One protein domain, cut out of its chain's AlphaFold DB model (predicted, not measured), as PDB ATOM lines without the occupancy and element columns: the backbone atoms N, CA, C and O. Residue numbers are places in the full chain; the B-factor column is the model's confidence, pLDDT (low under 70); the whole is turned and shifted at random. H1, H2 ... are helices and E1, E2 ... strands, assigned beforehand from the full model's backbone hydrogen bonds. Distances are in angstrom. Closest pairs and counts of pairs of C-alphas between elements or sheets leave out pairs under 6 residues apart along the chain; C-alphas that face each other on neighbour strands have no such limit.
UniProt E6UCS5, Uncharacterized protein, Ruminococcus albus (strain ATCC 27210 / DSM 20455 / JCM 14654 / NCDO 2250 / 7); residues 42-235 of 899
ATOM      1  N   ASP A  42       9.550 -52.464  35.816       76.25
ATOM      2  CA  ASP A  42       9.326 -53.910  35.799       76.25
ATOM      3  C   ASP A  42      10.006 -54.651  36.958       76.25
ATOM      4  O   ASP A  42       9.640 -55.785  37.255       76.25
ATOM      5  N   GLN A  43      10.973 -54.024  37.623       81.38
ATOM      6  CA  GLN A  43      11.670 -54.558  38.789       81.38
ATOM      7  C   GLN A  43      11.173 -53.932  40.091       81.38
ATOM      8  O   GLN A  43      11.739 -54.199  41.141       81.38
ATOM      9  N   THR A  44      10.141 -53.090  40.085       83.00
ATOM     10  CA  THR A  44       9.615 -52.498  41.323       83.00
ATOM     11  C   THR A  44       8.648 -53.449  42.022       83.00
ATOM     12  O   THR A  44       7.933 -54.232  41.388       83.00
ATOM     13  N   MET A  45       8.574 -53.369  43.355       79.69
ATOM     14  CA  MET A  45       7.545 -54.102  44.095       79.69
ATOM     15  C   MET A  45       6.126 -53.636  43.717       79.69
ATOM     16  O   MET A  45       5.210 -54.453  43.685       79.69
ATOM     17  N   ALA A  46       5.956 -52.360  43.354       81.94
ATOM     18  CA  ALA A  46       4.692 -51.803  42.872       81.94
ATOM     19  C   ALA A  46       4.178 -52.525  41.612       81.94
ATOM     20  O   ALA A  46       3.044 -53.005  41.613       81.94
ATOM     21  N   ALA A  47       5.023 -52.700  40.588       82.62
ATOM     22  CA  ALA A  47       4.651 -53.413  39.362       82.62
ATOM     23  C   ALA A  47       4.283 -54.876  39.633       82.62
ATOM     24  O   ALA A  47       3.300 -55.392  39.100       82.62
ATOM     25  N   LYS A  48       5.024 -55.540  40.527       82.31
ATOM     26  CA  LYS A  48       4.695 -56.903  40.955       82.31
ATOM     27  C   LYS A  48       3.327 -56.967  41.635       82.31
ATOM     28  O   LYS A  48       2.496 -57.770  41.216       82.31
ATOM     29  N   ILE A  49       3.084 -56.132  42.648       79.81
ATOM     30  CA  ILE A  49       1.812 -56.109  43.390       79.81
ATOM     31  C   ILE A  49       0.647 -55.837  42.432       79.81
ATOM     32  O   ILE A  49      -0.354 -56.551  42.473       79.81
ATOM     33  N   TYR A  50       0.794 -54.869  41.526       81.56
ATOM     34  CA  TYR A  50      -0.238 -54.539  40.543       81.56
ATOM     35  C   TYR A  50      -0.497 -55.685  39.544       81.56
ATOM     36  O   TYR A  50      -1.646 -56.022  39.248       81.56
ATOM     37  N   SER A  51       0.557 -56.364  39.077       79.44
ATOM     38  CA  SER A  51       0.415 -57.543  38.208       79.44
ATOM     39  C   SER A  51      -0.275 -58.727  38.910       79.44
ATOM     40  O   SER A  51      -1.067 -59.435  38.297       79.44
ATOM     41  N   GLU A  52      -0.037 -58.924  40.212       77.12
ATOM     42  CA  GLU A  52      -0.688 -59.981  41.000       77.12
ATOM     43  C   GLU A  52      -2.144 -59.630  41.362       77.12
ATOM     44  O   GLU A  52      -2.974 -60.532  41.494       77.12
ATOM     45  N   LEU A  53      -2.470 -58.337  41.490       73.50
ATOM     46  CA  LEU A  53      -3.839 -57.829  41.660       73.50
ATOM     47  C   LEU A  53      -4.704 -58.054  40.412       73.50
ATOM     48  O   LEU A  53      -5.883 -58.391  40.534       73.50
ATOM     49  N   SER A  54      -4.120 -57.893  39.221       65.44
ATOM     50  CA  SER A  54      -4.806 -58.081  37.934       65.44
ATOM     51  C   SER A  54      -4.931 -59.555  37.504       65.44
ATOM     52  O   SER A  54      -5.746 -59.885  36.637       65.44
ATOM     53  N   ASP A  55      -4.197 -60.473  38.145       69.00
ATOM     54  CA  ASP A  55      -4.278 -61.918  37.917       69.00
ATOM     55  C   ASP A  55      -5.378 -62.585  38.765       69.00
ATOM     56  O   ASP A  55      -5.265 -62.761  39.981       69.00
ATOM     57  N   THR A  56      -6.427 -63.069  38.089       60.16
ATOM     58  CA  THR A  56      -7.577 -63.770  38.694       60.16
ATOM     59  C   THR A  56      -7.218 -64.969  39.588       60.16
ATOM     60  O   THR A  56      -8.030 -65.349  40.436       60.16
ATOM     61  N   THR A  57      -6.021 -65.554  39.456       57.47
ATOM     62  CA  THR A  57      -5.568 -66.703  40.260       57.47
ATOM     63  C   THR A  57      -4.866 -66.322  41.572       57.47
ATOM     64  O   THR A  57      -4.881 -67.122  42.513       57.47
ATOM     65  N   ASN A  58      -4.332 -65.098  41.685       54.38
ATOM     66  CA  ASN A  58      -3.562 -64.606  42.840       54.38
ATOM     67  C   ASN A  58      -4.304 -63.570  43.715       54.38
ATOM     68  O   ASN A  58      -3.821 -63.224  44.797       54.38
ATOM     69  N   THR A  59      -5.532 -63.186  43.336       51.88
ATOM     70  CA  THR A  59      -6.434 -62.218  44.015       51.88
ATOM     71  C   THR A  59      -6.669 -62.409  45.525       51.88
ATOM     72  O   THR A  59      -7.249 -61.546  46.176       51.88
ATOM     73  N   ARG A  60      -6.239 -63.519  46.138       52.31
ATOM     74  CA  ARG A  60      -6.379 -63.751  47.590       52.31
ATOM     75  C   ARG A  60      -5.309 -63.066  48.448       52.31
ATOM     76  O   ARG A  60      -5.449 -63.088  49.669       52.31
ATOM     77  N   ARG A  61      -4.236 -62.529  47.854       59.41
ATOM     78  CA  ARG A  61      -3.105 -61.928  48.594       59.41
ATOM     79  C   ARG A  61      -3.229 -60.416  48.803       59.41
ATOM     80  O   ARG A  61      -2.715 -59.917  49.800       59.41
ATOM     81  N   TYR A  62      -3.955 -59.723  47.929       64.38
ATOM     82  CA  TYR A  62      -4.131 -58.270  47.937       64.38
ATOM     83  C   TYR A  62      -5.621 -57.953  47.772       64.38
ATOM     84  O   TYR A  62      -6.257 -58.491  46.871       64.38
ATOM     85  N   THR A  63      -6.216 -57.177  48.684       58.12
ATOM     86  CA  THR A  63      -7.689 -57.151  48.848       58.12
ATOM     87  C   THR A  63      -8.299 -55.769  49.065       58.12
ATOM     88  O   THR A  63      -9.521 -55.671  49.155       58.12
ATOM     89  N   SER A  64      -7.488 -54.718  49.198       63.16
ATOM     90  CA  SER A  64      -7.958 -53.412  49.687       63.16
ATOM     91  C   SER A  64      -7.477 -52.211  48.873       63.16
ATOM     92  O   SER A  64      -7.645 -51.093  49.324       63.16
ATOM     93  N   PHE A  65      -6.914 -52.403  47.681       68.94
ATOM     94  CA  PHE A  65      -6.456 -51.299  46.832       68.94
ATOM     95  C   PHE A  65      -7.612 -50.632  46.062       68.94
ATOM     96  O   PHE A  65      -8.509 -51.317  45.569       68.94
ATOM     97  N   VAL A  66      -7.577 -49.302  45.944       68.19
ATOM     98  CA  VAL A  66      -8.464 -48.522  45.064       68.19
ATOM     99  C   VAL A  66      -7.792 -48.451  43.693       68.19
ATOM    100  O   VAL A  66      -6.670 -47.977  43.628       68.19
ATOM    101  N   ASP A  67      -8.433 -48.881  42.603       70.06
ATOM    102  CA  ASP A  67      -7.884 -48.799  41.224       70.06
ATOM    103  C   ASP A  67      -8.606 -47.740  40.368       70.06
ATOM    104  O   ASP A  67      -8.616 -47.786  39.142       70.06
ATOM    105  N   ASP A  68      -9.242 -46.769  41.025       75.00
ATOM    106  CA  ASP A  68      -9.884 -45.643  40.350       75.00
ATOM    107  C   ASP A  68      -8.848 -44.812  39.571       75.00
ATOM    108  O   ASP A  68      -7.746 -44.599  40.093       75.00
ATOM    109  N   PRO A  69      -9.183 -44.296  38.377       78.81
ATOM    110  CA  PRO A  69      -8.289 -43.434  37.611       78.81
ATOM    111  C   PRO A  69      -7.793 -42.239  38.436       78.81
ATOM    112  O   PRO A  69      -8.576 -41.572  39.116       78.81
ATOM    113  N   ILE A  70      -6.490 -41.968  38.377       78.94
ATOM    114  CA  ILE A  70      -5.873 -40.757  38.914       78.94
ATOM    115  C   ILE A  70      -6.234 -39.613  37.961       78.94
ATOM    116  O   ILE A  70      -5.870 -39.692  36.787       78.94
ATOM    117  N   PRO A  71      -6.967 -38.579  38.410       69.44
ATOM    118  CA  PRO A  71      -7.341 -37.469  37.545       69.44
ATOM    119  C   PRO A  71      -6.096 -36.734  37.044       69.44
ATOM    120  O   PRO A  71      -5.276 -36.293  37.849       69.44
ATOM    121  N   THR A  72      -5.992 -36.573  35.728       63.22
ATOM    122  CA  THR A  72      -5.001 -35.724  35.060       63.22
ATOM    123  C   THR A  72      -5.709 -34.492  34.497       63.22
ATOM    124  O   THR A  72      -6.881 -34.542  34.110       63.22
ATOM    125  N   ARG A  73      -5.017 -33.349  34.467       54.12
ATOM    126  CA  ARG A  73      -5.609 -32.069  34.044       54.12
ATOM    127  C   ARG A  73      -5.794 -31.938  32.530       54.12
ATOM    128  O   ARG A  73      -6.680 -31.204  32.101       54.12
ATOM    129  N   ASP A  74      -4.986 -32.639  31.737       47.75
ATOM    130  CA  ASP A  74      -4.904 -32.403  30.290       47.75
ATOM    131  C   ASP A  74      -5.960 -33.170  29.468       47.75
ATOM    132  O   ASP A  74      -6.233 -32.786  28.331       47.75
ATOM    133  N   ASP A  75      -6.618 -34.192  30.032       51.41
ATOM    134  CA  ASP A  75      -7.656 -34.961  29.323       51.41
ATOM    135  C   ASP A  75      -8.960 -35.201  30.111       51.41
ATOM    136  O   ASP A  75      -9.944 -35.646  29.517       51.41
ATOM    137  N   ASN A  76      -9.030 -34.873  31.412       49.34
ATOM    138  CA  ASN A  76     -10.184 -35.153  32.291       49.34
ATOM    139  C   ASN A  76     -10.645 -36.633  32.305       49.34
ATOM    140  O   ASN A  76     -11.700 -36.943  32.864       49.34
ATOM    141  N   THR A  77      -9.885 -37.555  31.708       55.91
ATOM    142  CA  THR A  77     -10.221 -38.984  31.627       55.91
ATOM    143  C   THR A  77      -9.557 -39.799  32.726       55.91
ATOM    144  O   THR A  77     -10.100 -40.838  33.104       55.91
ATOM    145  N   GLY A  78      -8.470 -39.278  33.304       66.12
ATOM    146  CA  GLY A  78      -7.720 -39.911  34.381       66.12
ATOM    147  C   GLY A  78      -7.053 -41.219  33.947       66.12
ATOM    148  O   GLY A  78      -7.530 -41.946  33.079       66.12
ATOM    149  N   VAL A  79      -5.929 -41.553  34.571       78.44
ATOM    150  CA  VAL A  79      -5.141 -42.741  34.215       78.44
ATOM    151  C   VAL A  79      -4.908 -43.645  35.418       78.44
ATOM    152  O   VAL A  79      -4.774 -43.180  36.546       78.44
ATOM    153  N   SER A  80      -4.892 -44.963  35.216       83.81
ATOM    154  CA  SER A  80      -4.584 -45.900  36.302       83.81
ATOM    155  C   SER A  80      -3.111 -45.794  36.714       83.81
ATOM    156  O   SER A  80      -2.259 -45.367  35.931       83.81
ATOM    157  N   ILE A  81      -2.783 -46.245  37.930       85.06
ATOM    158  CA  ILE A  81      -1.392 -46.264  38.420       85.06
ATOM    159  C   ILE A  81      -0.453 -47.094  37.514       85.06
ATOM    160  O   ILE A  81       0.749 -46.852  37.465       85.06
ATOM    161  N   ASP A  82      -1.007 -48.044  36.754       84.62
ATOM    162  CA  ASP A  82      -0.315 -48.853  35.745       84.62
ATOM    163  C   ASP A  82       0.347 -48.018  34.645       84.62
ATOM    164  O   ASP A  82       1.458 -48.339  34.217       84.62
ATOM    165  N   ASN A  83      -0.289 -46.920  34.225       85.19
ATOM    166  CA  ASN A  83       0.274 -46.033  33.207       85.19
ATOM    167  C   ASN A  83       1.575 -45.394  33.704       85.19
ATOM    168  O   ASN A  83       2.577 -45.432  32.991       85.19
ATOM    169  N   TYR A  84       1.615 -44.963  34.968       85.81
ATOM    170  CA  TYR A  84       2.810 -44.418  35.625       85.81
ATOM    171  C   TYR A  84       3.977 -45.420  35.715       85.81
ATOM    172  O   TYR A  84       5.126 -45.006  35.835       85.81
ATOM    173  N   MET A  85       3.721 -46.731  35.609       86.56
ATOM    174  CA  MET A  85       4.751 -47.786  35.556       86.56
ATOM    175  C   MET A  85       5.164 -48.166  34.121       86.56
ATOM    176  O   MET A  85       6.124 -48.916  33.920       86.56
ATOM    177  N   LYS A  86       4.434 -47.685  33.110       83.88
ATOM    178  CA  LYS A  86       4.684 -47.957  31.686       83.88
ATOM    179  C   LYS A  86       5.422 -46.828  30.968       83.88
ATOM    180  O   LYS A  86       5.985 -47.097  29.907       83.88
ATOM    181  N   HIS A  87       5.469 -45.633  31.559       73.69
ATOM    182  CA  HIS A  87       6.240 -44.492  31.057       73.69
ATOM    183  C   HIS A  87       7.705 -44.857  30.807       73.69
ATOM    184  O   HIS A  87       8.367 -45.417  31.682       73.69
ATOM    185  N   ILE A  88       8.232 -44.538  29.626       62.09
ATOM    186  CA  ILE A  88       9.632 -44.819  29.276       62.09
ATOM    187  C   ILE A  88      10.557 -43.689  29.739       62.09
ATOM    188  O   ILE A  88      10.194 -42.518  29.759       62.09
ATOM    189  N   ALA A  89      11.800 -44.022  30.100       51.28
ATOM    190  CA  ALA A  89      12.749 -42.999  30.542       51.28
ATOM    191  C   ALA A  89      13.033 -41.979  29.427       51.28
ATOM    192  O   ALA A  89      13.438 -42.364  28.324       51.28
ATOM    193  N   GLY A  90      12.883 -40.698  29.761       51.91
ATOM    194  CA  GLY A  90      12.965 -39.578  28.825       51.91
ATOM    195  C   GLY A  90      11.601 -39.008  28.429       51.91
ATOM    196  O   GLY A  90      11.576 -37.909  27.883       51.91
ATOM    197  N   GLU A  91      10.498 -39.703  28.729       62.06
ATOM    198  CA  GLU A  91       9.165 -39.095  28.721       62.06
ATOM    199  C   GLU A  91       9.010 -38.132  29.899       62.06
ATOM    200  O   GLU A  91       9.524 -38.363  31.000       62.06
ATOM    201  N   ASP A  92       8.319 -37.029  29.632       66.00
ATOM    202  CA  ASP A  92       7.944 -36.047  30.640       66.00
ATOM    203  C   ASP A  92       6.785 -36.566  31.503       66.00
ATOM    204  O   ASP A  92       6.062 -37.484  31.112       66.00
ATOM    205  N   GLY A  93       6.593 -35.952  32.666       77.25
ATOM    206  CA  GLY A  93       5.506 -36.292  33.577       77.25
ATOM    207  C   GLY A  93       5.899 -37.266  34.684       77.25
ATOM    208  O   GLY A  93       7.017 -37.799  34.756       77.25
ATOM    209  N   ASP A  94       4.985 -37.409  35.636       85.38
ATOM    210  CA  ASP A  94       5.202 -38.248  36.801       85.38
ATOM    211  C   ASP A  94       5.266 -39.724  36.390       85.38
ATOM    212  O   ASP A  94       4.675 -40.143  35.396       85.38
ATOM    213  N   ARG A  95       6.015 -40.533  37.140       87.94
ATOM    214  CA  ARG A  95       6.199 -41.964  36.839       87.94
ATOM    215  C   ARG A  95       6.706 -42.731  38.050       87.94
ATOM    216  O   ARG A  95       7.085 -42.154  39.063       87.94
ATOM    217  N   ILE A  96       6.755 -44.051  37.937       88.38
ATOM    218  CA  ILE A  96       7.376 -44.947  38.915       88.38
ATOM    219  C   ILE A  96       8.592 -45.586  38.248       88.38
ATOM    220  O   ILE A  96       8.478 -46.187  37.183       88.38
ATOM    221  N   SER A  97       9.758 -45.437  38.871       86.19
ATOM    222  CA  SER A  97      11.054 -45.785  38.281       86.19
ATOM    223  C   SER A  97      12.022 -46.281  39.361       86.19
ATOM    224  O   SER A  97      11.613 -46.673  40.459       86.19
ATOM    225  N   THR A  98      13.319 -46.276  39.060       83.62
ATOM    226  CA  THR A  98      14.381 -46.556  40.029       83.62
ATOM    227  C   THR A  98      15.379 -45.414  40.108       83.62
ATOM    228  O   THR A  98      15.593 -44.688  39.139       83.62
ATOM    229  N   TYR A  99      16.006 -45.251  41.273       82.25
ATOM    230  CA  TYR A  99      16.910 -44.133  41.521       82.25
ATOM    231  C   TYR A  99      18.066 -44.082  40.523       82.25
ATOM    232  O   TYR A  99      18.368 -43.019  40.000       82.25
ATOM    233  N   GLN A 100      18.676 -45.226  40.200       80.62
ATOM    234  CA  GLN A 100      19.764 -45.284  39.222       80.62
ATOM    235  C   GLN A 100      19.336 -44.795  37.836       80.62
ATOM    236  O   GLN A 100      20.122 -44.140  37.156       80.62
ATOM    237  N   THR A 101      18.112 -45.122  37.412       78.81
ATOM    238  CA  THR A 101      17.580 -44.677  36.118       78.81
ATOM    239  C   THR A 101      17.423 -43.160  36.080       78.81
ATOM    240  O   THR A 101      17.720 -42.551  35.057       78.81
ATOM    241  N   GLU A 102      16.981 -42.556  37.182       80.81
ATOM    242  CA  GLU A 102      16.636 -41.131  37.235       80.81
ATOM    243  C   GLU A 102      17.823 -40.227  37.595       80.81
ATOM    244  O   GLU A 102      18.023 -39.193  36.965       80.81
ATOM    245  N   ALA A 103      18.655 -40.641  38.551       77.50
ATOM    246  CA  ALA A 103      19.872 -39.934  38.951       77.50
ATOM    247  C   ALA A 103      21.072 -40.221  38.022       77.50
ATOM    248  O   ALA A 103      22.144 -39.639  38.186       77.50
ATOM    249  N   GLY A 104      20.925 -41.144  37.065       72.12
ATOM    250  CA  GLY A 104      21.924 -41.509  36.053       72.12
ATOM    251  C   GLY A 104      23.050 -42.425  36.547       72.12
ATOM    252  O   GLY A 104      23.522 -43.284  35.800       72.12
ATOM    253  N   SER A 105      23.472 -42.298  37.806       72.94
ATOM    254  CA  SER A 105      24.480 -43.170  38.414       72.94
ATOM    255  C   SER A 105      24.183 -43.438  39.888       72.94
ATOM    256  O   SER A 105      23.435 -42.709  40.536       72.94
ATOM    257  N   LEU A 106      24.752 -44.524  40.417       74.81
ATOM    258  CA  LEU A 106      24.685 -44.846  41.839       74.81
ATOM    259  C   LEU A 106      26.026 -44.543  42.508       74.81
ATOM    260  O   LEU A 106      27.073 -44.886  41.945       74.81
ATOM    261  N   PRO A 107      26.016 -44.012  43.742       76.38
ATOM    262  CA  PRO A 107      27.211 -43.994  44.564       76.38
ATOM    263  C   PRO A 107      27.795 -45.401  44.730       76.38
ATOM    264  O   PRO A 107      27.083 -46.409  44.764       76.38
ATOM    265  N   THR A 108      29.118 -45.480  44.861       74.56
ATOM    266  CA  THR A 108      29.815 -46.767  44.978       74.56
ATOM    267  C   THR A 108      29.302 -47.565  46.181       74.56
ATOM    268  O   THR A 108      29.280 -47.070  47.305       74.56
ATOM    269  N   GLY A 109      28.922 -48.827  45.952       71.44
ATOM    270  CA  GLY A 109      28.461 -49.739  47.005       71.44
ATOM    271  C   GLY A 109      26.987 -49.595  47.396       71.44
ATOM    272  O   GLY A 109      26.556 -50.265  48.332       71.44
ATOM    273  N   VAL A 110      26.216 -48.764  46.689       74.88
ATOM    274  CA  VAL A 110      24.766 -48.623  46.873       74.88
ATOM    275  C   VAL A 110      24.021 -49.533  45.897       74.88
ATOM    276  O   VAL A 110      24.301 -49.532  44.698       74.88
ATOM    277  N   ASN A 111      23.040 -50.285  46.402       77.31
ATOM    278  CA  ASN A 111      22.093 -51.021  45.561       77.31
ATOM    279  C   ASN A 111      21.004 -50.086  45.022       77.31
ATOM    280  O   ASN A 111      20.543 -49.194  45.731       77.31
ATOM    281  N   ASN A 112      20.548 -50.329  43.794       81.50
ATOM    282  CA  ASN A 112      19.429 -49.588  43.218       81.50
ATOM    283  C   ASN A 112      18.125 -49.799  44.023       81.50
ATOM    284  O   ASN A 112      17.943 -50.846  44.649       81.50
ATOM    285  N   PHE A 113      17.215 -48.824  43.983       81.69
ATOM    286  CA  PHE A 113      15.952 -48.819  44.732       81.69
ATOM    287  C   PHE A 113      14.824 -48.126  43.953       81.69
ATOM    288  O   PHE A 113      15.086 -47.344  43.039       81.69
ATOM    289  N   ALA A 114      13.571 -48.435  44.296       85.00
ATOM    290  CA  ALA A 114      12.389 -47.853  43.662       85.00
ATOM    291  C   ALA A 114      12.181 -46.394  44.092       85.00
ATOM    292  O   ALA A 114      12.393 -46.055  45.256       85.00
ATOM    293  N   VAL A 115      11.736 -45.552  43.158       87.88
ATOM    294  CA  VAL A 115      11.384 -44.149  43.409       87.88
ATOM    295  C   VAL A 115      10.068 -43.795  42.719       87.88
ATOM    296  O   VAL A 115       9.795 -44.250  41.604       87.88
ATOM    297  N   VAL A 116       9.271 -42.945  43.363       91.56
ATOM    298  CA  VAL A 116       8.214 -42.188  42.679       91.56
ATOM    299  C   VAL A 116       8.865 -40.948  42.081       91.56
ATOM    300  O   VAL A 116       9.562 -40.219  42.776       91.56
ATOM    301  N   VAL A 117       8.686 -40.712  40.794       89.94
ATOM    302  CA  VAL A 117       9.269 -39.563  40.107       89.94
ATOM    303  C   VAL A 117       8.191 -38.516  39.932       89.94
ATOM    304  O   VAL A 117       7.168 -38.803  39.313       89.94
ATOM    305  N   ILE A 118       8.434 -37.321  40.463       90.00
ATOM    306  CA  ILE A 118       7.522 -36.183  40.338       90.00
ATOM    307  C   ILE A 118       8.203 -35.120  39.491       90.00
ATOM    308  O   ILE A 118       9.272 -34.627  39.852       90.00
ATOM    309  N   SER A 119       7.605 -34.792  38.356       81.75
ATOM    310  CA  SER A 119       8.135 -33.816  37.400       81.75
ATOM    311  C   SER A 119       7.096 -32.799  36.931       81.75
ATOM    312  O   SER A 119       7.472 -31.754  36.395       81.75
ATOM    313  N   ASN A 120       5.804 -33.051  37.169       74.94
ATOM    314  CA  ASN A 120       4.762 -32.051  36.966       74.94
ATOM    315  C   ASN A 120       4.581 -31.165  38.217       74.94
ATOM    316  O   ASN A 120       5.028 -31.473  39.319       74.94
ATOM    317  N   THR A 121       3.913 -30.025  38.034       76.50
ATOM    318  CA  THR A 121       3.519 -29.113  39.121       76.50
ATOM    319  C   THR A 121       2.022 -29.204  39.426       76.50
ATOM    320  O   THR A 121       1.458 -28.279  40.013       76.50
ATOM    321  N   ASP A 122       1.338 -30.246  38.946       81.38
ATOM    322  CA  ASP A 122      -0.081 -30.423  39.224       81.38
ATOM    323  C   ASP A 122      -0.236 -31.085  40.589       81.38
ATOM    324  O   ASP A 122      -0.109 -32.297  40.747       81.38
ATOM    325  N   ASN A 123      -0.542 -30.265  41.589       87.69
ATOM    326  CA  ASN A 123      -0.708 -30.737  42.957       87.69
ATOM    327  C   ASN A 123      -1.789 -31.822  43.080       87.69
ATOM    328  O   ASN A 123      -1.694 -32.651  43.979       87.69
ATOM    329  N   THR A 124      -2.805 -31.843  42.211       85.00
ATOM    330  CA  THR A 124      -3.868 -32.859  42.242       85.00
ATOM    331  C   THR A 124      -3.340 -34.194  41.743       85.00
ATOM    332  O   THR A 124      -3.522 -35.210  42.413       85.00
ATOM    333  N   GLU A 125      -2.669 -34.193  40.593       85.56
ATOM    334  CA  GLU A 125      -2.062 -35.398  40.027       85.56
ATOM    335  C   GLU A 125      -0.967 -35.936  40.957       85.56
ATOM    336  O   GLU A 125      -1.049 -37.083  41.395       85.56
ATOM    337  N   THR A 126      -0.027 -35.072  41.363       89.56
ATOM    338  CA  THR A 126       1.061 -35.389  42.301       89.56
ATOM    339  C   THR A 126       0.511 -36.007  43.591       89.56
ATOM    340  O   THR A 126       0.955 -37.073  44.026       89.56
ATOM    341  N   THR A 127      -0.492 -35.367  44.208       91.75
ATOM    342  CA  THR A 127      -1.092 -35.845  45.464       91.75
ATOM    343  C   THR A 127      -1.752 -37.206  45.286       91.75
ATOM    344  O   THR A 127      -1.536 -38.108  46.100       91.75
ATOM    345  N   ASN A 128      -2.536 -37.382  44.221       90.00
ATOM    346  CA  ASN A 128      -3.243 -38.631  43.972       90.00
ATOM    347  C   ASN A 128      -2.294 -39.772  43.606       90.00
ATOM    348  O   ASN A 128      -2.493 -40.880  44.101       90.00
ATOM    349  N   LEU A 129      -1.253 -39.521  42.809       90.62
ATOM    350  CA  LEU A 129      -0.245 -40.520  42.469       90.62
ATOM    351  C   LEU A 129       0.505 -41.000  43.710       90.62
ATOM    352  O   LEU A 129       0.582 -42.206  43.943       90.62
ATOM    353  N   ILE A 130       1.014 -40.080  44.535       92.25
ATOM    354  CA  ILE A 130       1.731 -40.426  45.770       92.25
ATOM    355  C   ILE A 130       0.812 -41.205  46.717       92.25
ATOM    356  O   ILE A 130       1.192 -42.264  47.220       92.25
ATOM    357  N   ASN A 131      -0.419 -40.729  46.922       89.94
ATOM    358  CA  ASN A 131      -1.405 -41.408  47.763       89.94
ATOM    359  C   ASN A 131      -1.710 -42.821  47.241       89.94
ATOM    360  O   ASN A 131      -1.715 -43.789  48.004       89.94
ATOM    361  N   ARG A 132      -1.895 -42.963  45.924       88.25
ATOM    362  CA  ARG A 132      -2.179 -44.249  45.284       88.25
ATOM    363  C   ARG A 132      -0.990 -45.200  45.351       88.25
ATOM    364  O   ARG A 132      -1.178 -46.395  45.571       88.25
ATOM    365  N   TYR A 133       0.227 -44.683  45.228       88.81
ATOM    366  CA  TYR A 133       1.447 -45.455  45.415       88.81
ATOM    367  C   TYR A 133       1.542 -46.006  46.842       88.81
ATOM    368  O   TYR A 133       1.741 -47.207  47.018       88.81
ATOM    369  N   ILE A 134       1.313 -45.162  47.858       85.69
ATOM    370  CA  ILE A 134       1.288 -45.578  49.269       85.69
ATOM    371  C   ILE A 134       0.222 -46.662  49.483       85.69
ATOM    372  O   ILE A 134       0.516 -47.700  50.078       85.69
ATOM    373  N   GLN A 135      -0.991 -46.469  48.960       83.19
ATOM    374  CA  GLN A 135      -2.081 -47.449  49.028       83.19
ATOM    375  C   GLN A 135      -1.712 -48.797  48.397       83.19
ATOM    376  O   GLN A 135      -2.025 -49.849  48.961       83.19
ATOM    377  N   LEU A 136      -1.029 -48.770  47.248       81.19
ATOM    378  CA  LEU A 136      -0.592 -49.964  46.531       81.19
ATOM    379  C   LEU A 136       0.431 -50.761  47.350       81.19
ATOM    380  O   LEU A 136       0.235 -51.955  47.577       81.19
ATOM    381  N   VAL A 137       1.489 -50.108  47.842       79.81
ATOM    382  CA  VAL A 137       2.577 -50.791  48.568       79.81
ATOM    383  C   VAL A 137       2.191 -51.206  49.990       79.81
ATOM    384  O   VAL A 137       2.768 -52.145  50.530       79.81
ATOM    385  N   THR A 138       1.178 -50.567  50.584       75.56
ATOM    386  CA  THR A 138       0.620 -50.954  51.896       75.56
ATOM    387  C   THR A 138      -0.620 -51.846  51.799       75.56
ATOM    388  O   THR A 138      -1.111 -52.321  52.826       75.56
ATOM    389  N   ASN A 139      -1.119 -52.111  50.583       73.31
ATOM    390  CA  ASN A 139      -2.327 -52.897  50.319       73.31
ATOM    391  C   ASN A 139      -3.541 -52.398  51.135       73.31
ATOM    392  O   ASN A 139      -4.209 -53.165  51.832       73.31
ATOM    393  N   THR A 140      -3.834 -51.102  51.064       74.81
ATOM    394  CA  THR A 140      -4.937 -50.451  51.794       74.81
ATOM    395  C   THR A 140      -5.717 -49.487  50.903       74.81
ATOM    396  O   THR A 140      -5.219 -49.046  49.873       74.81
ATOM    397  N   SER A 141      -6.932 -49.136  51.327       76.31
ATOM    398  CA  SER A 141      -7.779 -48.112  50.699       76.31
ATOM    399  C   SER A 141      -7.785 -46.808  51.499       76.31
ATOM    400  O   SER A 141      -8.633 -45.949  51.270       76.31
ATOM    401  N   ASN A 142      -6.927 -46.695  52.516       80.12
ATOM    402  CA  ASN A 142      -6.848 -45.500  53.347       80.12
ATOM    403  C   ASN A 142      -6.364 -44.317  52.513       80.12
ATOM    404  O   ASN A 142      -5.365 -44.423  51.807       80.12
ATOM    405  N   ASP A 143      -7.057 -43.191  52.621       84.88
ATOM    406  CA  ASP A 143      -6.632 -41.942  52.008       84.88
ATOM    407  C   ASP A 143      -5.668 -41.209  52.945       84.88
ATOM    408  O   ASP A 143      -6.081 -40.724  54.002       84.88
ATOM    409  N   TYR A 144      -4.393 -41.149  52.554       84.81
ATOM    410  CA  TYR A 144      -3.302 -40.542  53.316       84.81
ATOM    411  C   TYR A 144      -3.247 -39.013  53.202       84.81
ATOM    412  O   TYR A 144      -2.415 -38.372  53.837       84.81
ATOM    413  N   THR A 145      -4.144 -38.413  52.418       85.06
ATOM    414  CA  THR A 145      -4.250 -36.956  52.238       85.06
ATOM    415  C   THR A 145      -5.184 -36.306  53.260       85.06
ATOM    416  O   THR A 145      -5.295 -35.086  53.337       85.06
ATOM    417  N   THR A 146      -5.859 -37.100  54.092       82.94
ATOM    418  CA  THR A 146      -6.800 -36.597  55.097       82.94
ATOM    419  C   THR A 146      -6.167 -36.559  56.485       82.94
ATOM    420  O   THR A 146      -5.256 -37.318  56.799       82.94
ATOM    421  N   SER A 147      -6.637 -35.662  57.354       76.12
ATOM    422  CA  SER A 147      -6.151 -35.602  58.738       76.12
ATOM    423  C   SER A 147      -6.498 -36.889  59.495       76.12
ATOM    424  O   SER A 147      -7.668 -37.277  59.541       76.12
ATOM    425  N   SER A 148      -5.509 -37.502  60.146       79.56
ATOM    426  CA  SER A 148      -5.650 -38.763  60.879       79.56
ATOM    427  C   SER A 148      -4.895 -38.719  62.205       79.56
ATOM    428  O   SER A 148      -3.831 -38.119  62.293       79.56
ATOM    429  N   ASN A 149      -5.420 -39.403  63.225       78.88
ATOM    430  CA  ASN A 149      -4.691 -39.637  64.478       78.88
ATOM    431  C   ASN A 149      -3.772 -40.869  64.393       78.88
ATOM    432  O   ASN A 149      -2.972 -41.101  65.291       78.88
ATOM    433  N   TYR A 150      -3.910 -41.687  63.346       74.56
ATOM    434  CA  TYR A 150      -3.241 -42.990  63.229       74.56
ATOM    435  C   TYR A 150      -1.983 -42.961  62.359       74.56
ATOM    436  O   TYR A 150      -1.279 -43.964  62.248       74.56
ATOM    437  N   TYR A 151      -1.728 -41.839  61.690       83.19
ATOM    438  CA  TYR A 151      -0.508 -41.640  60.929       83.19
ATOM    439  C   TYR A 151      -0.195 -40.149  60.764       83.19
ATOM    440  O   TYR A 151      -1.098 -39.314  60.777       83.19
ATOM    441  N   ASN A 152       1.082 -39.843  60.557       86.25
ATOM    442  CA  ASN A 152       1.605 -38.529  60.205       86.25
ATOM    443  C   ASN A 152       2.491 -38.639  58.952       86.25
ATOM    444  O   ASN A 152       3.059 -39.696  58.688       86.25
ATOM    445  N   ILE A 153       2.617 -37.557  58.185       88.44
ATOM    446  CA  ILE A 153       3.486 -37.497  57.004       88.44
ATOM    447  C   ILE A 153       4.542 -36.424  57.238       88.44
ATOM    448  O   ILE A 153       4.217 -35.254  57.434       88.44
ATOM    449  N   ALA A 154       5.806 -36.827  57.176       88.00
ATOM    450  CA  ALA A 154       6.948 -35.925  57.182       88.00
ATOM    451  C   ALA A 154       7.666 -35.985  55.830       88.00
ATOM    452  O   ALA A 154       7.815 -37.056  55.243       88.00
ATOM    453  N   ILE A 155       8.130 -34.835  55.341       90.19
ATOM    454  CA  ILE A 155       8.937 -34.754  54.121       90.19
ATOM    455  C   ILE A 155      10.315 -34.225  54.479       90.19
ATOM    456  O   ILE A 155      10.430 -33.177  55.108       90.19
ATOM    457  N   ASN A 156      11.352 -34.946  54.059       87.44
ATOM    458  CA  ASN A 156      12.740 -34.585  54.322       87.44
ATOM    459  C   ASN A 156      13.618 -34.832  53.091       87.44
ATOM    460  O   ASN A 156      13.281 -35.644  52.237       87.44
ATOM    461  N   THR A 157      14.784 -34.195  53.026       87.62
ATOM    462  CA  THR A 157      15.809 -34.522  52.022       87.62
ATOM    463  C   THR A 157      16.683 -35.663  52.526       87.62
ATOM    464  O   THR A 157      17.149 -35.639  53.664       87.62
ATOM    465  N   CYS A 158      16.959 -36.654  51.683       85.88
ATOM    466  CA  CYS A 158      17.982 -37.667  51.923       85.88
ATOM    467  C   CYS A 158      19.199 -37.394  51.050       85.88
ATOM    468  O   CYS A 158      19.056 -37.185  49.851       85.88
ATOM    469  N   LYS A 159      20.400 -37.449  51.631       85.00
ATOM    470  CA  LYS A 159      21.666 -37.267  50.908       85.00
ATOM    471  C   LYS A 159      22.612 -38.425  51.173       85.00
ATOM    472  O   LYS A 159      22.714 -38.902  52.306       85.00
ATOM    473  N   TYR A 160      23.320 -38.862  50.138       80.94
ATOM    474  CA  TYR A 160      24.412 -39.811  50.299       80.94
ATOM    475  C   TYR A 160      25.642 -39.113  50.888       80.94
ATOM    476  O   TYR A 160      26.199 -38.190  50.293       80.94
ATOM    477  N   SER A 161      26.079 -39.550  52.067       75.88
ATOM    478  CA  SER A 161      27.290 -39.053  52.716       75.88
ATOM    479  C   SER A 161      27.885 -40.126  53.626       75.88
ATOM    480  O   SER A 161      27.168 -40.866  54.298       75.88
ATOM    481  N   GLY A 162      29.215 -40.241  53.644       69.12
ATOM    482  CA  GLY A 162      29.907 -41.181  54.531       69.12
ATOM    483  C   GLY A 162      29.551 -42.658  54.300       69.12
ATOM    484  O   GLY A 162      29.546 -43.434  55.252       69.12
ATOM    485  N   GLY A 163      29.238 -43.047  53.058       72.25
ATOM    486  CA  GLY A 163      28.958 -44.439  52.690       72.25
ATOM    487  C   GLY A 163      27.490 -44.871  52.792       72.25
ATOM    488  O   GLY A 163      27.194 -46.032  52.521       72.25
ATOM    489  N   LYS A 164      26.571 -43.976  53.176       71.50
ATOM    490  CA  LYS A 164      25.136 -44.274  53.323       71.50
ATOM    491  C   LYS A 164      24.259 -43.078  52.958       71.50
ATOM    492  O   LYS A 164      24.707 -41.936  53.018       71.50
ATOM    493  N   PHE A 165      22.994 -43.333  52.633       78.00
ATOM    494  CA  PHE A 165      21.983 -42.276  52.617       78.00
ATOM    495  C   PHE A 165      21.566 -41.936  54.045       78.00
ATOM    496  O   PHE A 165      21.441 -42.811  54.903       78.00
ATOM    497  N   SER A 166      21.393 -40.655  54.332       78.31
ATOM    498  CA  SER A 166      20.899 -40.189  55.624       78.31
ATOM    499  C   SER A 166      19.936 -39.031  55.426       78.31
ATOM    500  O   SER A 166      20.132 -38.197  54.538       78.31
ATOM    501  N   VAL A 167      18.894 -39.007  56.256       82.25
ATOM    502  CA  VAL A 167      17.946 -37.898  56.323       82.25
ATOM    503  C   VAL A 167      18.690 -36.668  56.824       82.25
ATOM    504  O   VAL A 167      19.341 -36.717  57.870       82.25
ATOM    505  N   ILE A 168      18.605 -35.576  56.075       79.31
ATOM    506  CA  ILE A 168      19.110 -34.281  56.503       79.31
ATOM    507  C   ILE A 168      18.024 -33.624  57.347       79.31
ATOM    508  O   ILE A 168      16.940 -33.320  56.859       79.31
ATOM    509  N   THR A 169      18.316 -33.449  58.632       68.94
ATOM    510  CA  THR A 169      17.421 -32.799  59.600       68.94
ATOM    511  C   THR A 169      17.756 -31.324  59.808       68.94
ATOM    512  O   THR A 169      17.128 -30.674  60.638       68.94
ATOM    513  N   ASP A 170      18.777 -30.810  59.117       65.44
ATOM    514  CA  ASP A 170      19.116 -29.390  59.133       65.44
ATOM    515  C   ASP A 170      18.135 -28.641  58.229       65.44
ATOM    516  O   ASP A 170      18.264 -28.635  57.006       65.44
ATOM    517  N   THR A 171      17.097 -28.088  58.849       56.88
ATOM    518  CA  THR A 171      16.050 -27.326  58.165       56.88
ATOM    519  C   THR A 171      16.432 -25.867  57.922       56.88
ATOM    520  O   THR A 171      15.672 -25.158  57.266       56.88
ATOM    521  N   ASP A 172      17.569 -25.411  58.460       56.09
ATOM    522  CA  ASP A 172      18.022 -24.021  58.352       56.09
ATOM    523  C   ASP A 172      18.941 -23.806  57.136       56.09
ATOM    524  O   ASP A 172      19.142 -22.664  56.711       56.09
ATOM    525  N   ASP A 173      19.467 -24.884  56.546       68.44
ATOM    526  CA  ASP A 173      20.226 -24.841  55.299       68.44
ATOM    527  C   ASP A 173      19.284 -24.938  54.074       68.44
ATOM    528  O   ASP A 173      18.716 -26.005  53.795       68.44
ATOM    529  N   PRO A 174      19.107 -23.846  53.303       66.06
ATOM    530  CA  PRO A 174      18.235 -23.839  52.131       66.06
ATOM    531  C   PRO A 174      18.691 -24.819  51.040       66.06
ATOM    532  O   PRO A 174      17.853 -25.307  50.279       66.06
ATOM    533  N   ASP A 175      19.975 -25.192  50.992       68.69
ATOM    534  CA  ASP A 175      20.485 -26.181  50.037       68.69
ATOM    535  C   ASP A 175      20.065 -27.621  50.402       68.69
ATOM    536  O   ASP A 175      20.258 -28.539  49.600       68.69
ATOM    537  N   TYR A 176      19.390 -27.846  51.540       75.88
ATOM    538  CA  TYR A 176      18.834 -29.147  51.947       75.88
ATOM    539  C   TYR A 176      17.316 -29.163  52.155       75.88
ATOM    540  O   TYR A 176      16.775 -30.180  52.592       75.88
ATOM    541  N   ALA A 177      16.601 -28.113  51.746       86.06
ATOM    542  CA  ALA A 177      15.142 -28.162  51.668       86.06
ATOM    543  C   ALA A 177      14.666 -29.284  50.708       86.06
ATOM    544  O   ALA A 177      15.321 -29.506  49.680       86.06
ATOM    545  N   PRO A 178      13.568 -29.998  51.034       88.62
ATOM    546  CA  PRO A 178      13.047 -31.084  50.207       88.62
ATOM    547  C   PRO A 178      12.401 -30.578  48.916       88.62
ATOM    548  O   PRO A 178      11.812 -29.496  48.873       88.62
ATOM    549  N   GLY A 179      12.450 -31.409  47.875       89.25
ATOM    550  CA  GLY A 179      11.823 -31.134  46.584       89.25
ATOM    551  C   GLY A 179      10.298 -31.250  46.594       89.25
ATOM    552  O   GLY A 179       9.658 -30.864  45.625       89.25
ATOM    553  N   LEU A 180       9.685 -31.731  47.679       92.19
ATOM    554  CA  LEU A 180       8.234 -31.727  47.888       92.19
ATOM    555  C   LEU A 180       7.865 -30.968  49.162       92.19
ATOM    556  O   LEU A 180       8.624 -30.914  50.126       92.19
ATOM    557  N   THR A 181       6.638 -30.462  49.195       92.31
ATOM    558  CA  THR A 181       5.987 -29.970  50.414       92.31
ATOM    559  C   THR A 181       4.681 -30.720  50.646       92.31
ATOM    560  O   THR A 181       4.045 -31.150  49.685       92.31
ATOM    561  N   PHE A 182       4.289 -30.888  51.912       91.88
ATOM    562  CA  PHE A 182       3.011 -31.484  52.297       91.88
ATOM    563  C   PHE A 182       2.287 -30.559  53.264       91.88
ATOM    564  O   PHE A 182       2.720 -30.379  54.399       91.88
ATOM    565  N   ASN A 183       1.197 -29.951  52.801       90.50
ATOM    566  CA  ASN A 183       0.412 -29.007  53.589       90.50
ATOM    567  C   ASN A 183      -1.077 -29.288  53.404       90.50
ATOM    568  O   ASN A 183      -1.561 -29.340  52.276       90.50
ATOM    569  N   ASN A 184      -1.812 -29.433  54.512       87.75
ATOM    570  CA  ASN A 184      -3.261 -29.671  54.515       87.75
ATOM    571  C   ASN A 184      -3.701 -30.810  53.573       87.75
ATOM    572  O   ASN A 184      -4.708 -30.679  52.881       87.75
ATOM    573  N   GLY A 185      -2.933 -31.903  53.526       88.81
ATOM    574  CA  GLY A 185      -3.251 -33.053  52.678       88.81
ATOM    575  C   GLY A 185      -2.725 -32.993  51.248       88.81
ATOM    576  O   GLY A 185      -2.866 -33.966  50.515       88.81
ATOM    577  N   VAL A 186      -2.112 -31.885  50.837       92.12
ATOM    578  CA  VAL A 186      -1.673 -31.673  49.455       92.12
ATOM    579  C   VAL A 186      -0.161 -31.813  49.353       92.12
ATOM    580  O   VAL A 186       0.573 -31.093  50.034       92.12
ATOM    581  N   PHE A 187       0.289 -32.710  48.476       92.88
ATOM    582  CA  PHE A 187       1.670 -32.779  48.012       92.88
ATOM    583  C   PHE A 187       1.879 -31.793  46.859       92.88
ATOM    584  O   PHE A 187       1.092 -31.759  45.912       92.88
ATOM    585  N   ALA A 188       2.946 -30.999  46.932       90.50
ATOM    586  CA  ALA A 188       3.296 -30.030  45.897       90.50
ATOM    587  C   ALA A 188       4.801 -30.038  45.606       90.50
ATOM    588  O   ALA A 188       5.612 -29.983  46.538       90.50
ATOM    589  N   LEU A 189       5.156 -30.063  44.317       89.19
ATOM    590  CA  LEU A 189       6.534 -29.957  43.838       89.19
ATOM    591  C   LEU A 189       7.129 -28.587  44.182       89.19
ATOM    592  O   LEU A 189       6.609 -27.538  43.807       89.19
ATOM    593  N   SER A 190       8.270 -28.606  44.863       86.88
ATOM    594  CA  SER A 190       9.123 -27.449  45.097       86.88
ATOM    595  C   SER A 190      10.249 -27.448  44.065       86.88
ATOM    596  O   SER A 190      11.348 -27.931  44.325       86.88
ATOM    597  N   GLY A 191       9.982 -26.909  42.870       77.38
ATOM    598  CA  GLY A 191      10.925 -26.968  41.742       77.38
ATOM    599  C   GLY A 191      12.315 -26.387  42.042       77.38
ATOM    600  O   GLY A 191      13.315 -26.932  41.588       77.38
ATOM    601  N   ALA A 192      12.399 -25.338  42.868       75.56
ATOM    602  CA  ALA A 192      13.672 -24.743  43.298       75.56
ATOM    603  C   ALA A 192      14.537 -25.689  44.155       75.56
ATOM    604  O   ALA A 192      15.751 -25.522  44.224       75.56
ATOM    605  N   ASN A 193      13.911 -26.681  44.790       83.94
ATOM    606  CA  ASN A 193      14.551 -27.658  45.665       83.94
ATOM    607  C   ASN A 193      14.588 -29.062  45.048       83.94
ATOM    608  O   ASN A 193      14.896 -30.020  45.755       83.94
ATOM    609  N   ALA A 194      14.251 -29.191  43.761       87.00
ATOM    610  CA  ALA A 194      14.142 -30.480  43.098       87.00
ATOM    611  C   ALA A 194      15.473 -31.255  43.110       87.00
ATOM    612  O   ALA A 194      16.545 -30.685  42.902       87.00
ATOM    613  N   ASP A 195      15.391 -32.570  43.299       86.44
ATOM    614  CA  ASP A 195      16.530 -33.481  43.474       86.44
ATOM    615  C   ASP A 195      17.428 -33.575  42.235       86.44
ATOM    616  O   ASP A 195      18.626 -33.806  42.341       86.44
ATOM    617  N   SER A 196      16.865 -33.358  41.047       80.56
ATOM    618  CA  SER A 196      17.636 -33.259  39.793       80.56
ATOM    619  C   SER A 196      18.400 -31.935  39.606       80.56
ATOM    620  O   SER A 196      19.056 -31.744  38.582       80.56
ATOM    621  N   GLY A 197      18.287 -30.985  40.542       75.38
ATOM    622  CA  GLY A 197      18.956 -29.689  40.455       75.38
ATOM    623  C   GLY A 197      20.475 -29.788  40.625       75.38
ATOM    624  O   GLY A 197      20.986 -30.641  41.347       75.38
ATOM    625  N   ALA A 198      21.217 -28.850  40.025       63.75
ATOM    626  CA  ALA A 198      22.687 -28.858  40.001       63.75
ATOM    627  C   ALA A 198      23.362 -28.829  41.392       63.75
ATOM    628  O   ALA A 198      24.536 -29.152  41.522       63.75
ATOM    629  N   ARG A 199      22.636 -28.441  42.450       66.81
ATOM    630  CA  ARG A 199      23.141 -28.384  43.838       66.81
ATOM    631  C   ARG A 199      22.810 -29.627  44.673       66.81
ATOM    632  O   ARG A 199      23.161 -29.683  45.849       66.81
ATOM    633  N   LYS A 200      22.111 -30.606  44.094       72.38
ATOM    634  CA  LYS A 200      21.437 -31.709  44.799       72.38
ATOM    635  C   LYS A 200      21.999 -33.084  44.403       72.38
ATOM    636  O   LYS A 200      21.303 -34.094  44.382       72.38
ATOM    637  N   GLU A 201      23.299 -33.143  44.105       74.50
ATOM    638  CA  GLU A 201      23.970 -34.399  43.753       74.50
ATOM    639  C   GLU A 201      23.789 -35.476  44.829       74.50
ATOM    640  O   GLU A 201      24.014 -35.250  46.024       74.50
ATOM    641  N   ASN A 202      23.437 -36.682  44.382       82.38
ATOM    642  CA  ASN A 202      23.181 -37.839  45.236       82.38
ATOM    643  C   ASN A 202      22.151 -37.567  46.350       82.38
ATOM    644  O   ASN A 202      22.299 -38.079  47.469       82.38
ATOM    645  N   THR A 203      21.124 -36.759  46.069       86.00
ATOM    646  CA  THR A 203      19.967 -36.596  46.957       86.00
ATOM    647  C   THR A 203      18.692 -37.180  46.362       86.00
ATOM    648  O   THR A 203      18.615 -37.482  45.171       86.00
ATOM    649  N   PHE A 204      17.706 -37.392  47.229       88.44
ATOM    650  CA  PHE A 204      16.310 -37.607  46.868       88.44
ATOM    651  C   PHE A 204      15.402 -37.071  47.981       88.44
ATOM    652  O   PHE A 204      15.797 -37.015  49.151       88.44
ATOM    653  N   THR A 205      14.165 -36.734  47.642       91.62
ATOM    654  CA  THR A 205      13.138 -36.349  48.606       91.62
ATOM    655  C   THR A 205      12.534 -37.599  49.238       91.62
ATOM    656  O   THR A 205      12.091 -38.510  48.551       91.62
ATOM    657  N   LEU A 206      12.493 -37.676  50.561       89.12
ATOM    658  CA  LEU A 206      11.915 -38.792  51.297       89.12
ATOM    659  C   LEU A 206      10.574 -38.388  51.902       89.12
ATOM    660  O   LEU A 206      10.513 -37.474  52.725       89.12
ATOM    661  N   ILE A 207       9.527 -39.132  51.553       90.94
ATOM    662  CA  ILE A 207       8.266 -39.122  52.292       90.94
ATOM    663  C   ILE A 207       8.356 -40.197  53.378       90.94
ATOM    664  O   ILE A 207       8.553 -41.378  53.089       90.94
ATOM    665  N   ASP A 208       8.220 -39.775  54.630       86.50
ATOM    666  CA  ASP A 208       8.161 -40.629  55.812       86.50
ATOM    667  C   ASP A 208       6.722 -40.663  56.338       86.50
ATOM    668  O   ASP A 208       6.237 -39.689  56.922       86.50
ATOM    669  N   VAL A 209       6.028 -41.778  56.098       86.44
ATOM    670  CA  VAL A 209       4.690 -42.023  56.645       86.44
ATOM    671  C   VAL A 209       4.838 -42.741  57.986       86.44
ATOM    672  O   VAL A 209       5.181 -43.922  58.047       86.44
ATOM    673  N   GLN A 210       4.561 -42.015  59.060       85.44
ATOM    674  CA  GLN A 210       4.750 -42.425  60.447       85.44
ATOM    675  C   GLN A 210       3.427 -42.937  61.007       85.44
ATOM    676  O   GLN A 210       2.532 -42.146  61.288       85.44
ATOM    677  N   PHE A 211       3.275 -44.245  61.169       80.50
ATOM    678  CA  PHE A 211       2.075 -44.853  61.745       80.50
ATOM    679  C   PHE A 211       2.181 -44.874  63.266       80.50
ATOM    680  O   PHE A 211       3.142 -45.421  63.811       80.50
ATOM    681  N   THR A 212       1.197 -44.302  63.953       81.19
ATOM    682  CA  THR A 212       1.189 -44.216  65.419       81.19
ATOM    683  C   THR A 212       0.727 -45.532  66.043       81.19
ATOM    684  O   THR A 212      -0.030 -46.294  65.432       81.19
ATOM    685  N   ASP A 213       1.209 -45.835  67.252       75.44
ATOM    686  CA  ASP A 213       0.767 -47.010  68.002       75.44
ATOM    687  C   ASP A 213      -0.729 -46.866  68.342       75.44
ATOM    688  O   ASP A 213      -1.107 -45.964  69.090       75.44
ATOM    689  N   PRO A 214      -1.610 -47.752  67.841       66.94
ATOM    690  CA  PRO A 214      -3.041 -47.673  68.126       66.94
ATOM    691  C   PRO A 214      -3.390 -47.946  69.601       66.94
ATOM    692  O   PRO A 214      -4.555 -47.802  69.984       66.94
ATOM    693  N   PHE A 215      -2.430 -48.398  70.413       73.88
ATOM    694  CA  PHE A 215      -2.576 -48.590  71.854       73.88
ATOM    695  C   PHE A 215      -2.053 -47.406  72.680       73.88
ATOM    696  O   PHE A 215      -2.329 -47.364  73.883       73.88
ATOM    697  N   ASP A 216      -1.366 -46.446  72.057       77.06
ATOM    698  CA  ASP A 216      -1.035 -45.164  72.670       77.06
ATOM    699  C   ASP A 216      -2.259 -44.239  72.597       77.06
ATOM    700  O   ASP A 216      -2.694 -43.815  71.526       77.06
ATOM    701  N   SER A 217      -2.842 -43.918  73.755       75.25
ATOM    702  CA  SER A 217      -4.012 -43.038  73.828       75.25
ATOM    703  C   SER A 217      -3.728 -41.620  73.335       75.25
ATOM    704  O   SER A 217      -4.653 -40.951  72.867       75.25
ATOM    705  N   ASP A 218      -2.471 -41.183  73.419       78.69
ATOM    706  CA  ASP A 218      -2.042 -39.843  73.024       78.69
ATOM    707  C   ASP A 218      -1.557 -39.800  71.561       78.69
ATOM    708  O   ASP A 218      -1.399 -38.713  71.009       78.69
ATOM    709  N   HIS A 219      -1.437 -40.964  70.902       72.12
ATOM    710  CA  HIS A 219      -1.022 -41.128  69.502       72.12
ATOM    711  C   HIS A 219       0.307 -40.418  69.177       72.12
ATOM    712  O   HIS A 219       0.472 -39.823  68.112       72.12
ATOM    713  N   THR A 220       1.247 -40.454  70.117       75.12
ATOM    714  CA  THR A 220       2.560 -39.804  70.030       75.12
ATOM    715  C   THR A 220       3.686 -40.770  69.679       75.12
ATOM    716  O   THR A 220       4.652 -40.361  69.034       75.12
ATOM    717  N   ASP A 221       3.558 -42.044  70.052       75.94
ATOM    718  CA  ASP A 221       4.562 -43.062  69.755       75.94
ATOM    719  C   ASP A 221       4.386 -43.617  68.332       75.94
ATOM    720  O   ASP A 221       3.306 -44.070  67.945       75.94
ATOM    721  N   VAL A 222       5.462 -43.606  67.537       74.69
ATOM    722  CA  VAL A 222       5.473 -44.173  66.178       74.69
ATOM    723  C   VAL A 222       5.751 -45.675  66.247       74.69
ATOM    724  O   VAL A 222       6.812 -46.105  66.699       74.69
ATOM    725  N   ALA A 223       4.807 -46.482  65.767       72.75
ATOM    726  CA  ALA A 223       4.915 -47.938  65.715       72.75
ATOM    727  C   ALA A 223       5.614 -48.440  64.442       72.75
ATOM    728  O   ALA A 223       6.292 -49.469  64.470       72.75
ATOM    729  N   TYR A 224       5.433 -47.744  63.316       73.00
ATOM    730  CA  TYR A 224       5.979 -48.149  62.021       73.00
ATOM    731  C   TYR A 224       6.244 -46.943  61.113       73.00
ATOM    732  O   TYR A 224       5.455 -46.003  61.096       73.00
ATOM    733  N   HIS A 225       7.318 -47.000  60.325       77.81
ATOM    734  CA  HIS A 225       7.632 -46.018  59.286       77.81
ATOM    735  C   HIS A 225       7.535 -46.673  57.908       77.81
ATOM    736  O   HIS A 225       8.190 -47.686  57.660       77.81
ATOM    737  N   LEU A 226       6.775 -46.072  56.994       80.81
ATOM    738  CA  LEU A 226       6.884 -46.357  55.565       80.81
ATOM    739  C   LEU A 226       7.680 -45.237  54.901       80.81
ATOM    740  O   LEU A 226       7.210 -44.107  54.770       80.81
ATOM    741  N   TYR A 227       8.860 -45.598  54.418       83.75
ATOM    742  CA  TYR A 227       9.704 -44.721  53.624       83.75
ATOM    743  C   TYR A 227       9.370 -44.858  52.139       83.75
ATOM    744  O   TYR A 227       9.489 -45.947  51.572       83.75
ATOM    745  N   VAL A 228       8.973 -43.748  51.517       87.62
ATOM    746  CA  VAL A 228       8.729 -43.637  50.075       87.62
ATOM    747  C   VAL A 228       9.757 -42.672  49.486       87.62
ATOM    748  O   VAL A 228       9.639 -41.455  49.671       87.62
ATOM    749  N   PRO A 229      10.793 -43.191  48.804       89.31
ATOM    750  CA  PRO A 229      11.720 -42.363  48.053       89.31
ATOM    751  C   PRO A 229      11.012 -41.689  46.878       89.31
ATOM    752  O   PRO A 229      10.348 -42.341  46.069       89.31
ATOM    753  N   VAL A 230      11.191 -40.379  46.769       92.06
ATOM    754  CA  VAL A 230      10.707 -39.556  45.671       92.06
ATOM    755  C   VAL A 230      11.895 -38.900  44.989       92.06
ATOM    756  O   VAL A 230      12.728 -38.279  45.642       92.06
ATOM    757  N   TYR A 231      11.963 -39.012  43.669       89.50
ATOM    758  CA  TYR A 231      12.915 -38.260  42.869       89.50
ATOM    759  C   TYR A 231      12.195 -37.094  42.199       89.50
ATOM    760  O   TYR A 231      11.382 -37.283  41.293       89.50
ATOM    761  N   THR A 232      12.451 -35.882  42.681       89.44
ATOM    762  CA  THR A 232      11.821 -34.678  42.134       89.44
ATOM    763  C   THR A 232      12.642 -34.097  40.989       89.44
ATOM    764  O   THR A 232      13.847 -33.858  41.101       89.44
ATOM    765  N   VAL A 233      11.983 -33.865  39.857       83.19
ATOM    766  CA  VAL A 233      12.613 -33.354  38.640       83.19
ATOM    767  C   VAL A 233      12.336 -31.862  38.521       83.19
ATOM    768  O   VAL A 233      11.195 -31.415  38.631       83.19
ATOM    769  N   LYS A 234      13.387 -31.074  38.288       81.44
ATOM    770  CA  LYS A 234      13.275 -29.640  38.077       81.44
ATOM    771  C   LYS A 234      12.608 -29.413  36.727       81.44
ATOM    772  O   LYS A 234      13.133 -29.821  35.689       81.44
ATOM    773  N   GLN A 235      11.467 -28.738  36.749       77.94
ATOM    774  CA  GLN A 235      10.822 -28.266  35.535       77.94
ATOM    775  C   GLN A 235      11.599 -27.072  34.976       77.94
ATOM    776  O   GLN A 235      11.982 -26.173  35.730       77.94
TER     777      GLN A 235
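Overview. This is residues 42 to 235 of the 899 residues of an uncharacterized protein of Ruminococcus albus (strain ATCC 27210 / DSM 20455 / JCM 14654 / NCDO 2250 / 7) (UniProt E6UCS5). A strongly twisted wall of six strands has the long helix H4 packed over E2 and E8, with the small hairpin E5 E6 packed on both H4 and E3. H2 packs on E1, at one edge of the wall; the beginning of H1 meets H4, and residues 54 to 59 stick out. The printed part has 194 residues, with four named helices and eight named strands in the order H1 H2 E1 H3 E2 H4 E3 E4 E5 E6 E7 E8; the class is mixed, helices and strands, with under half of the residues in named elements. The large sheet, E1 E2 E8 E7 E3 E4, is mixed, and E5 E6 is antiparallel. The whole is compact, with a radius of gyration of the C-alphas of 16.7 A and spans of 47 by 46 by 35 A.

Along the chain. The large sheet holds E1, residues 95 to 98, E2, 114 to 118, E8, 222 to 232, 26.6 A long, E7, 203 to 212, 27.4 A, E3, 151 to 161, 29.1 A, and E4, 164 to 168. E8 ends at C-alpha 232, (11.821, -34.678, 42.134). E5 is residues 180 to 183 and E6 186 to 189. H4, residues 123 to 138, is 22.1 A long. H1, residues 45 to 54, begins at C-alpha 45, (7.545, -54.102, 44.095), and is 14.4 A long; H2 is 81 to 86 and H3 99 to 103.

Arrangement. E7 and E8 form a hairpin, with N 209 and O 226 at 2.9 A. E3 is antiparallel to E7, with N 154 and O 208 at 2.9 A, and bends by 52 degrees at residue 155. E3 and E4 form a hairpin, with N 159 and O 166 at 3.0 A. E2 is parallel to E8, with N 116 and O 229 at 3.0 A, and antiparallel to E1, with N 97 and O 115 at 3.0 A. E2, H4 and E3 make a split strand-helix-strand unit, two strands running the same way with E8 and E7 between them, its crossover right-handed. H4 is on the sheet in two layers, a helix on one face, at a height over the sheet of 8.5 A. E5 and E6, a hairpin with N 181 and O 188 at 2.9 A, make a sandwich, two sheets face to face, with the large sheet; their parts that face each other are 9.6 A centre to centre. The closest C-alphas of H4 and E6, Thr 127 and Phe 187, are 4.8 A apart. H1 touches H4 about perpendicular, at 80 degrees, with C-alphas 46 and 137 closest at 6.2 A. H2 only grazes the large sheet; H3 is on it, only just over E8, with 3 C-alphas. Every O i to N i+4 pair is within hydrogen-bond range in H1, H3 and H4, and 1 of 2 in H2.

Size, cuts and confidence. The C-alphas of Thr 57 and Asp 172, the two farthest apart, are 52.0 A apart. The printed part has no cut. The links H1 to H2, H4 to E3, E4 to E5 and E6 to E7 are long. Mean pLDDT of the printed part is 78.3, and 37 residues are under 70, among them 54 to 66 and 71 to 78.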